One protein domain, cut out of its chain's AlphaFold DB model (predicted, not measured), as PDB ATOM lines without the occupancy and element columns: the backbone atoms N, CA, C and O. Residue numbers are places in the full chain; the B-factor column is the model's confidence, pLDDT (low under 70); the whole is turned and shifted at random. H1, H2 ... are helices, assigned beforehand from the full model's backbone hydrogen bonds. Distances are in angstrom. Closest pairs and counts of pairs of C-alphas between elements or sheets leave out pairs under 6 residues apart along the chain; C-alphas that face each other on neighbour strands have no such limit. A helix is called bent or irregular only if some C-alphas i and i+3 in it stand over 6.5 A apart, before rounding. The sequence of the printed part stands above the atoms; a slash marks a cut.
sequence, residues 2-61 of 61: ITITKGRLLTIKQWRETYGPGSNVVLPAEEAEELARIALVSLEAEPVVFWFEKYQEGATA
ATOM      1  N   ILE A   2     -53.471  28.526  85.096       84.94
ATOM      2  CA  ILE A   2     -53.400  27.550  86.184       84.94
ATOM      3  C   ILE A   2     -52.564  26.364  85.723       84.94
ATOM      4  O   ILE A   2     -52.693  25.910  84.595       84.94
ATOM      5  N   THR A   3     -51.702  25.852  86.593       87.94
ATOM      6  CA  THR A   3     -50.939  24.644  86.291       87.94
ATOM      7  C   THR A   3     -51.719  23.443  86.792       87.94
ATOM      8  O   THR A   3     -51.793  23.199  87.998       87.94
ATOM      9  N   ILE A   4     -52.288  22.665  85.874       91.75
ATOM     10  CA  ILE A   4     -52.829  21.356  86.230       91.75
ATOM     11  C   ILE A   4     -51.674  20.434  86.620       91.75
ATOM     12  O   ILE A   4     -50.734  20.203  85.861       91.75
ATOM     13  N   THR A   5     -51.750  19.882  87.828       93.62
ATOM     14  CA  THR A   5     -50.747  18.933  88.311       93.62
ATOM     15  C   THR A   5     -50.977  17.546  87.715       93.62
ATOM     16  O   THR A   5     -52.103  17.145  87.413       93.62
ATOM     17  N   LYS A   6     -49.911  16.744  87.621       92.31
ATOM     18  CA  LYS A   6     -50.011  15.335  87.205       92.31
ATOM     19  C   LYS A   6     -50.984  14.534  88.080       92.31
ATOM     20  O   LYS A   6     -51.726  13.707  87.561       92.31
ATOM     21  N   GLY A   7     -51.005  14.791  89.391       95.38
ATOM     22  CA  GLY A   7     -51.952  14.153  90.309       95.38
ATOM     23  C   GLY A   7     -53.402  14.456  89.933       95.38
ATOM     24  O   GLY A   7     -54.222  13.544  89.867       95.38
ATOM     25  N   ARG A   8     -53.695  15.712  89.575       94.19
ATOM     26  CA  ARG A   8     -55.027  16.125  89.129       94.19
ATOM     27  C   ARG A   8     -55.445  15.426  87.831       94.19
ATOM     28  O   ARG A   8     -56.563  14.921  87.766       94.19
ATOM     29  N   LEU A   9     -54.546  15.309  86.849       92.81
ATOM     30  CA  LEU A   9     -54.800  14.550  85.610       92.81
ATOM     31  C   LEU A   9     -55.146  13.083  85.884       92.81
ATOM     32  O   LEU A   9     -56.060  12.536  85.266       92.81
ATOM     33  N   LEU A  10     -54.432  12.444  86.816       94.31
ATOM     34  CA  LEU A  10     -54.692  11.054  87.199       94.31
ATOM     35  C   LEU A  10     -56.068  10.895  87.855       94.31
ATOM     36  O   LEU A  10     -56.795   9.970  87.500       94.31
ATOM     37  N   THR A  11     -56.459  11.816  88.738       93.44
ATOM     38  CA  THR A  11     -57.807  11.827  89.326       93.44
ATOM     39  C   THR A  11     -58.887  11.977  88.256       93.44
ATOM     40  O   THR A  11     -59.849  11.211  88.256       93.44
ATOM     41  N   ILE A  12     -58.712  12.911  87.314       92.19
ATOM     42  CA  ILE A  12     -59.665  13.129  86.215       92.19
ATOM     43  C   ILE A  12     -59.788  11.870  85.345       92.19
ATOM     44  O   ILE A  12     -60.896  11.469  84.994       92.19
ATOM     45  N   LYS A  13     -58.669  11.198  85.046       90.00
ATOM     46  CA  LYS A  13     -58.663   9.925  84.310       90.00
ATOM     47  C   LYS A  13     -59.439   8.826  85.050       90.00
ATOM     48  O   LYS A  13     -60.167   8.064  84.413       90.00
ATOM     49  N   GLN A  14     -59.296   8.747  86.372       92.56
ATOM     50  CA  GLN A  14     -59.916   7.704  87.190       92.56
ATOM     51  C   GLN A  14     -61.440   7.854  87.317       92.56
ATOM     52  O   GLN A  14     -62.144   6.869  87.524       92.56
ATOM     53  N   TRP A  15     -61.991   9.052  87.120       92.19
ATOM     54  CA  TRP A  15     -63.435   9.281  87.209       92.19
ATOM     55  C   TRP A  15     -64.272   8.430  86.249       92.19
ATOM     56  O   TRP A  15     -65.398   8.078  86.593       92.19
ATOM     57  N   ARG A  16     -63.733   8.023  85.092       86.25
ATOM     58  CA  ARG A  16     -64.431   7.085  84.193       86.25
ATOM     59  C   ARG A  16     -64.687   5.728  84.855       86.25
ATOM     60  O   ARG A  16     -65.706   5.101  84.583       86.25
ATOM     61  N   GLU A  17     -63.773   5.282  85.710       88.94
ATOM     62  CA  GLU A  17     -63.905   4.033  86.465       88.94
ATOM     63  C   GLU A  17     -64.898   4.196  87.621       88.94
ATOM     64  O   GLU A  17     -65.641   3.270  87.927       88.94
ATOM     65  N   THR A  18     -64.952   5.386  88.230       88.94
ATOM     66  CA  THR A  18     -65.853   5.682  89.356       88.94
ATOM     67  C   THR A  18     -67.303   5.899  88.924       88.94
ATOM     68  O   THR A  18     -68.212   5.362  89.550       88.94
ATOM     69  N   TYR A  19     -67.537   6.692  87.879       88.50
ATOM     70  CA  TYR A  19     -68.885   7.097  87.464       88.50
ATOM     71  C   TYR A  19     -69.439   6.265  86.303       88.50
ATOM     72  O   TYR A  19     -70.622   6.365  85.990       88.50
ATOM     73  N   GLY A  20     -68.614   5.428  85.673       86.06
ATOM     74  CA  GLY A  20     -69.013   4.555  84.576       86.06
ATOM     75  C   GLY A  20     -69.100   5.246  83.203       86.06
ATOM     76  O   GLY A  20     -69.051   6.476  83.094       86.06
ATOM     77  N   PRO A  21     -69.192   4.461  82.113       85.81
ATOM     78  CA  PRO A  21     -69.305   4.988  80.753       85.81
ATOM     79  C   PRO A  21     -70.579   5.827  80.567       85.81
ATOM     80  O   PRO A  21     -71.661   5.391  80.940       85.81
ATOM     81  N   GLY A  22     -70.460   7.005  79.947       83.75
ATOM     82  CA  GLY A  22     -71.597   7.895  79.659       83.75
ATOM     83  C   GLY A  22     -71.916   8.919  80.754       83.75
ATOM     84  O   GLY A  22     -72.757   9.787  80.540       83.75
ATOM     85  N   SER A  23     -71.224   8.862  81.895       89.19
ATOM     86  CA  SER A  23     -71.338   9.878  82.942       89.19
ATOM     87  C   SER A  23     -70.611  11.164  82.557       89.19
ATOM     88  O   SER A  23     -69.446  11.143  82.159       89.19
ATOM     89  N   ASN A  24     -71.301  12.294  82.715       88.62
ATOM     90  CA  ASN A  24     -70.714  13.614  82.521       88.62
ATOM     91  C   ASN A  24     -69.917  14.024  83.758       88.62
ATOM     92  O   ASN A  24     -70.372  13.876  84.891       88.62
ATOM     93  N   VAL A  25     -68.742  14.594  83.522       86.62
ATOM     94  CA  VAL A  25     -67.864  15.144  84.550       86.62
ATOM     95  C   VAL A  25     -67.773  16.652  84.344       86.62
ATOM     96  O   VAL A  25     -67.510  17.106  83.233       86.62
ATOM     97  N   VAL A  26     -67.959  17.423  85.416       90.81
ATOM     98  CA  VAL A  26     -67.832  18.887  85.394       90.81
ATOM     99  C   VAL A  26     -66.457  19.291  85.924       90.81
ATOM    100  O   VAL A  26     -66.034  18.836  86.986       90.81
ATOM    101  N   LEU A  27     -65.776  20.161  85.180       93.50
ATOM    102  CA  LEU A  27     -64.501  20.773  85.550       93.50
ATOM    103  C   LEU A  27     -64.668  22.299  85.660       93.50
ATOM    104  O   LEU A  27     -65.491  22.858  84.930       93.50
ATOM    105  N   PRO A  28     -63.893  22.983  86.523       94.50
ATOM    106  CA  PRO A  28     -63.746  24.434  86.461       94.50
ATOM    107  C   PRO A  28     -63.316  24.887  85.061       94.50
ATOM    108  O   PRO A  28     -62.579  24.173  84.374       94.50
ATOM    109  N   ALA A  29     -63.750  26.078  84.647       94.44
ATOM    110  CA  ALA A  29     -63.486  26.593  83.305       94.44
ATOM    111  C   ALA A  29     -61.980  26.689  83.013       94.44
ATOM    112  O   ALA A  29     -61.527  26.295  81.941       94.44
ATOM    113  N   GLU A  30     -61.196  27.125  83.997       94.06
ATOM    114  CA  GLU A  30     -59.746  27.271  83.901       94.06
ATOM    115  C   GLU A  30     -59.039  25.915  83.771       94.06
ATOM    116  O   GLU A  30     -58.065  25.796  83.029       94.06
ATOM    117  N   GLU A  31     -59.535  24.878  84.461       94.19
ATOM    118  CA  GLU A  31     -59.002  23.518  84.313       94.19
ATOM    119  C   GLU A  31     -59.310  22.976  82.911       94.19
ATOM    120  O   GLU A  31     -58.435  22.406  82.259       94.19
ATOM    121  N   ALA A  32     -60.534  23.178  82.422       93.62
ATOM    122  CA  ALA A  32     -60.931  22.733  81.091       93.62
ATOM    123  C   ALA A  32     -60.123  23.428  79.979       93.62
ATOM    124  O   ALA A  32     -59.688  22.760  79.038       93.62
ATOM    125  N   GLU A  33     -59.876  24.736  80.101       95.06
ATOM    126  CA  GLU A  33     -59.051  25.493  79.152       95.06
ATOM    127  C   GLU A  33     -57.611  24.961  79.104       95.06
ATOM    128  O   GLU A  33     -57.061  24.727  78.024       95.06
ATOM    129  N   GLU A  34     -57.004  24.716  80.270       94.88
ATOM    130  CA  GLU A  34     -55.639  24.190  80.354       94.88
ATOM    131  C   GLU A  34     -55.535  22.784  79.746       94.88
ATOM    132  O   GLU A  34     -54.619  22.509  78.970       94.88
ATOM    133  N   LEU A  35     -56.501  21.904  80.038       93.38
ATOM    134  CA  LEU A  35     -56.559  20.565  79.445       93.38
ATOM    135  C   LEU A  35     -56.692  20.615  77.927       93.38
ATOM    136  O   LEU A  35     -56.001  19.863  77.238       93.38
ATOM    137  N   ALA A  36     -57.559  21.489  77.411       94.38
ATOM    138  CA  ALA A  36     -57.734  21.660  75.977       94.38
ATOM    139  C   ALA A  36     -56.426  22.118  75.322       94.38
ATOM    140  O   ALA A  36     -56.020  21.546  74.313       94.38
ATOM    141  N   ARG A  37     -55.710  23.072  75.931       93.62
ATOM    142  CA  ARG A  37     -54.415  23.539  75.419       93.62
ATOM    143  C   ARG A  37     -53.364  22.430  75.399       93.62
ATOM    144  O   ARG A  37     -52.698  22.253  74.384       93.62
ATOM    145  N   ILE A  38     -53.242  21.657  76.480       92.06
ATOM    146  CA  ILE A  38     -52.309  20.519  76.561       92.06
ATOM    147  C   ILE A  38     -52.641  19.470  75.493       92.06
ATOM    148  O   ILE A  38     -51.737  18.963  74.826       92.06
ATOM    149  N   ALA A  39     -53.925  19.148  75.326       92.94
ATOM    150  CA  ALA A  39     -54.378  18.188  74.330       92.94
ATOM    151  C   ALA A  39     -54.073  18.666  72.905       92.94
ATOM    152  O   ALA A  39     -53.532  17.890  72.123       92.94
ATOM    153  N   LEU A  40     -54.347  19.935  72.584       95.19
ATOM    154  CA  LEU A  40     -54.039  20.520  71.274       95.19
ATOM    155  C   LEU A  40     -52.539  20.456  70.970       95.19
ATOM    156  O   LEU A  40     -52.154  19.939  69.925       95.19
ATOM    157  N   VAL A  41     -51.691  20.859  71.919       92.62
ATOM    158  CA  VAL A  41     -50.228  20.769  71.764       92.62
ATOM    159  C   VAL A  41     -49.770  19.318  71.576       92.62
ATOM    160  O   VAL A  41     -48.886  19.058  70.770       92.62
ATOM    161  N   SER A  42     -50.376  18.354  72.280       90.12
ATOM    162  CA  SER A  42     -50.072  16.925  72.083       90.12
ATOM    163  C   SER A  42     -50.472  16.399  70.706       90.12
ATOM    164  O   SER A  42     -49.811  15.495  70.207       90.12
ATOM    165  N   LEU A  43     -51.542  16.923  70.103       92.69
ATOM    166  CA  LEU A  43     -51.961  16.528  68.755       92.69
ATOM    167  C   LEU A  43     -51.040  17.104  67.671       92.69
ATOM    168  O   LEU A  43     -50.861  16.471  66.635       92.69
ATOM    169  N   GLU A  44     -50.467  18.283  67.911       91.44
ATOM    170  CA  GLU A  44     -49.545  18.959  66.989       91.44
ATOM    171  C   GLU A  44     -48.083  18.512  67.155       91.44
ATOM    172  O   GLU A  44     -47.248  18.793  66.295       91.44
ATOM    173  N   ALA A  45     -47.750  17.826  68.249       87.25
ATOM    174  CA  ALA A  45     -46.391  17.378  68.513       87.25
ATOM    175  C   ALA A  45     -45.961  16.283  67.520       87.25
ATOM    176  O   ALA A  45     -46.554  15.204  67.466       87.25
ATOM    177  N   GLU A  46     -44.880  16.530  66.771       82.12
ATOM    178  CA  GLU A  46     -44.253  15.488  65.956       82.12
ATOM    179  C   GLU A  46     -43.690  14.368  66.849       82.12
ATOM    180  O   GLU A  46     -43.136  14.640  67.924       82.12
ATOM    181  N   PRO A  47     -43.805  13.094  66.432       76.50
ATOM    182  CA  PRO A  47     -43.257  11.985  67.195       76.50
ATOM    183  C   PRO A  47     -41.744  12.152  67.335       76.50
ATOM    184  O   PRO A  47     -41.014  12.237  66.348       76.50
ATOM    185  N   VAL A  48     -41.251  12.159  68.574       77.50
ATOM    186  CA  VAL A  48     -39.811  12.210  68.833       77.50
ATOM    187  C   VAL A  48     -39.194  10.860  68.457       77.50
ATOM    188  O   VAL A  48     -39.282   9.889  69.209       77.50
ATOM    189  N   VAL A  49     -38.572  10.790  67.279       77.25
ATOM    190  CA  VAL A  49     -37.783   9.638  66.818       77.25
ATOM    191  C   VAL A  49     -36.323   9.798  67.241       77.25
ATOM    192  O   VAL A  49     -35.598  10.648  66.724       77.25
ATOM    193  N   PHE A  50     -35.873   8.959  68.176       70.94
ATOM    194  CA  PHE A  50     -34.464   8.865  68.561       70.94
ATOM    195  C   PHE A  50     -33.741   7.851  67.662       70.94
ATOM    196  O   PHE A  50     -33.961   6.645  67.768       70.94
ATOM    197  N   TRP A  51     -32.860   8.335  66.783       66.75
ATOM    198  CA  TRP A  51     -32.009   7.496  65.935       66.75
ATOM    199  C   TRP A  51     -30.727   7.115  66.688       66.75
ATOM    200  O   TRP A  51     -29.780   7.898  66.744       66.75
ATOM    201  N   PHE A  52     -30.682   5.913  67.268       66.62
ATOM    202  CA  PHE A  52     -29.498   5.405  67.982       66.62
ATOM    203  C   PHE A  52     -28.399   4.841  67.063       66.62
ATOM    204  O   PHE A  52     -27.302   4.543  67.523       66.62
ATOM    205  N   GLU A  53     -28.652   4.720  65.762       59.38
ATOM    206  CA  GLU A  53     -27.815   3.902  64.876       59.38
ATOM    207  C   GLU A  53     -26.565   4.621  64.334       59.38
ATOM    208  O   GLU A  53     -25.628   3.977  63.879       59.38
ATOM    209  N   LYS A  54     -26.488   5.957  64.426       54.22
ATOM    210  CA  LYS A  54     -25.405   6.730  63.780       54.22
ATOM    211  C   LYS A  54     -24.170   6.995  64.657       54.22
ATOM    212  O   LYS A  54     -23.216   7.602  64.184       54.22
ATOM    213  N   TYR A  55     -24.159   6.566  65.921       57.75
ATOM    214  CA  TYR A  55     -23.082   6.910  66.869       57.75
ATOM    215  C   TYR A  55     -22.208   5.730  67.331       57.75
ATOM    216  O   TYR A  55     -21.340   5.933  68.178       57.75
ATOM    217  N   GLN A  56     -22.370   4.517  66.784       58.91
ATOM    218  CA  GLN A  56     -21.503   3.376  67.138       58.91
ATOM    219  C   GLN A  56     -20.267   3.182  66.239       58.91
ATOM    220  O   GLN A  56     -19.391   2.405  66.606       58.91
ATOM    221  N   GLU A  57     -20.112   3.915  65.132       57.16
ATOM    222  CA  GLU A  57     -18.955   3.752  64.223       57.16
ATOM    223  C   GLU A  57     -17.622   4.332  64.747       57.16
ATOM    224  O   GLU A  57     -16.589   4.165  64.107       57.16
ATOM    225  N   GLY A  58     -17.604   4.982  65.917       59.56
ATOM    226  CA  GLY A  58     -16.396   5.606  66.480       59.56
ATOM    227  C   GLY A  58     -15.821   4.956  67.744       59.56
ATOM    228  O   GLY A  58     -14.834   5.460  68.269       59.56
ATOM    229  N   ALA A  59     -16.423   3.883  68.270       58.97
ATOM    230  CA  ALA A  59     -16.074   3.315  69.581       58.97
ATOM    231  C   ALA A  59     -15.216   2.035  69.511       58.97
ATOM    232  O   ALA A  59     -15.288   1.187  70.398       58.97
ATOM    233  N   THR A  60     -14.398   1.892  68.468       56.06
ATOM    234  CA  THR A  60     -13.323   0.892  68.413       56.06
ATOM    235  C   THR A  60     -12.049   1.542  67.877       56.06
ATOM    236  O   THR A  60     -11.814   1.552  66.669       56.06
ATOM    237  N   ALA A  61     -11.250   2.097  68.786       50.62
ATOM    238  CA  ALA A  61      -9.825   2.366  68.615       50.62
ATOM    239  C   ALA A  61      -9.136   2.183  69.970       50.62
ATOM    240  O   ALA A  61      -9.695   2.687  70.972       50.62
TER     241      ALA A  61
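AT A GLANCE: This is residues 2 to 61 of the 61 residues of the protein "Valyl-tRNA synthetase" of Escherichia coli (UniProt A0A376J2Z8). Two helices, H1 then H2, and the loop between them make a small, open head, and a long arm sticks out from it: residues 39 to 61, of which 39 to 44 belong to H2. The printed part has 60 residues, with two named helices and no named strand, and its class is all helix. It is extended, with a radius of gyration of the C-alphas of 19.8 A, and spans 62 by 24 by 19 A.

HOW THE PARTS SIT: H1, residues 6 to 19, and H2, residues 29 to 44, are apart, with no C-alpha of the one within 8 A of the other. A short link of 9 residues joins them. In H2 every O i to N i+4 pair is within hydrogen-bond range; in H1, 8 of 10 are.

IN THESE COORDINATES: H1 begins at C-alpha 6 (-50.011, 15.335, 87.205) and is 20.6 A long. H1 is neither bent nor irregular, but only just: C-alphas 13 and 16 are 6.4 A apart. H2 ends at C-alpha 44 (-49.545, 18.959, 66.989) and is 22.8 A long.

THE WHOLE: The C-alphas farthest apart, of Ser 23 and Ala 61, are 63.6 A apart. The printed part has no cut. Residues 51 to 61 have pLDDT under 70.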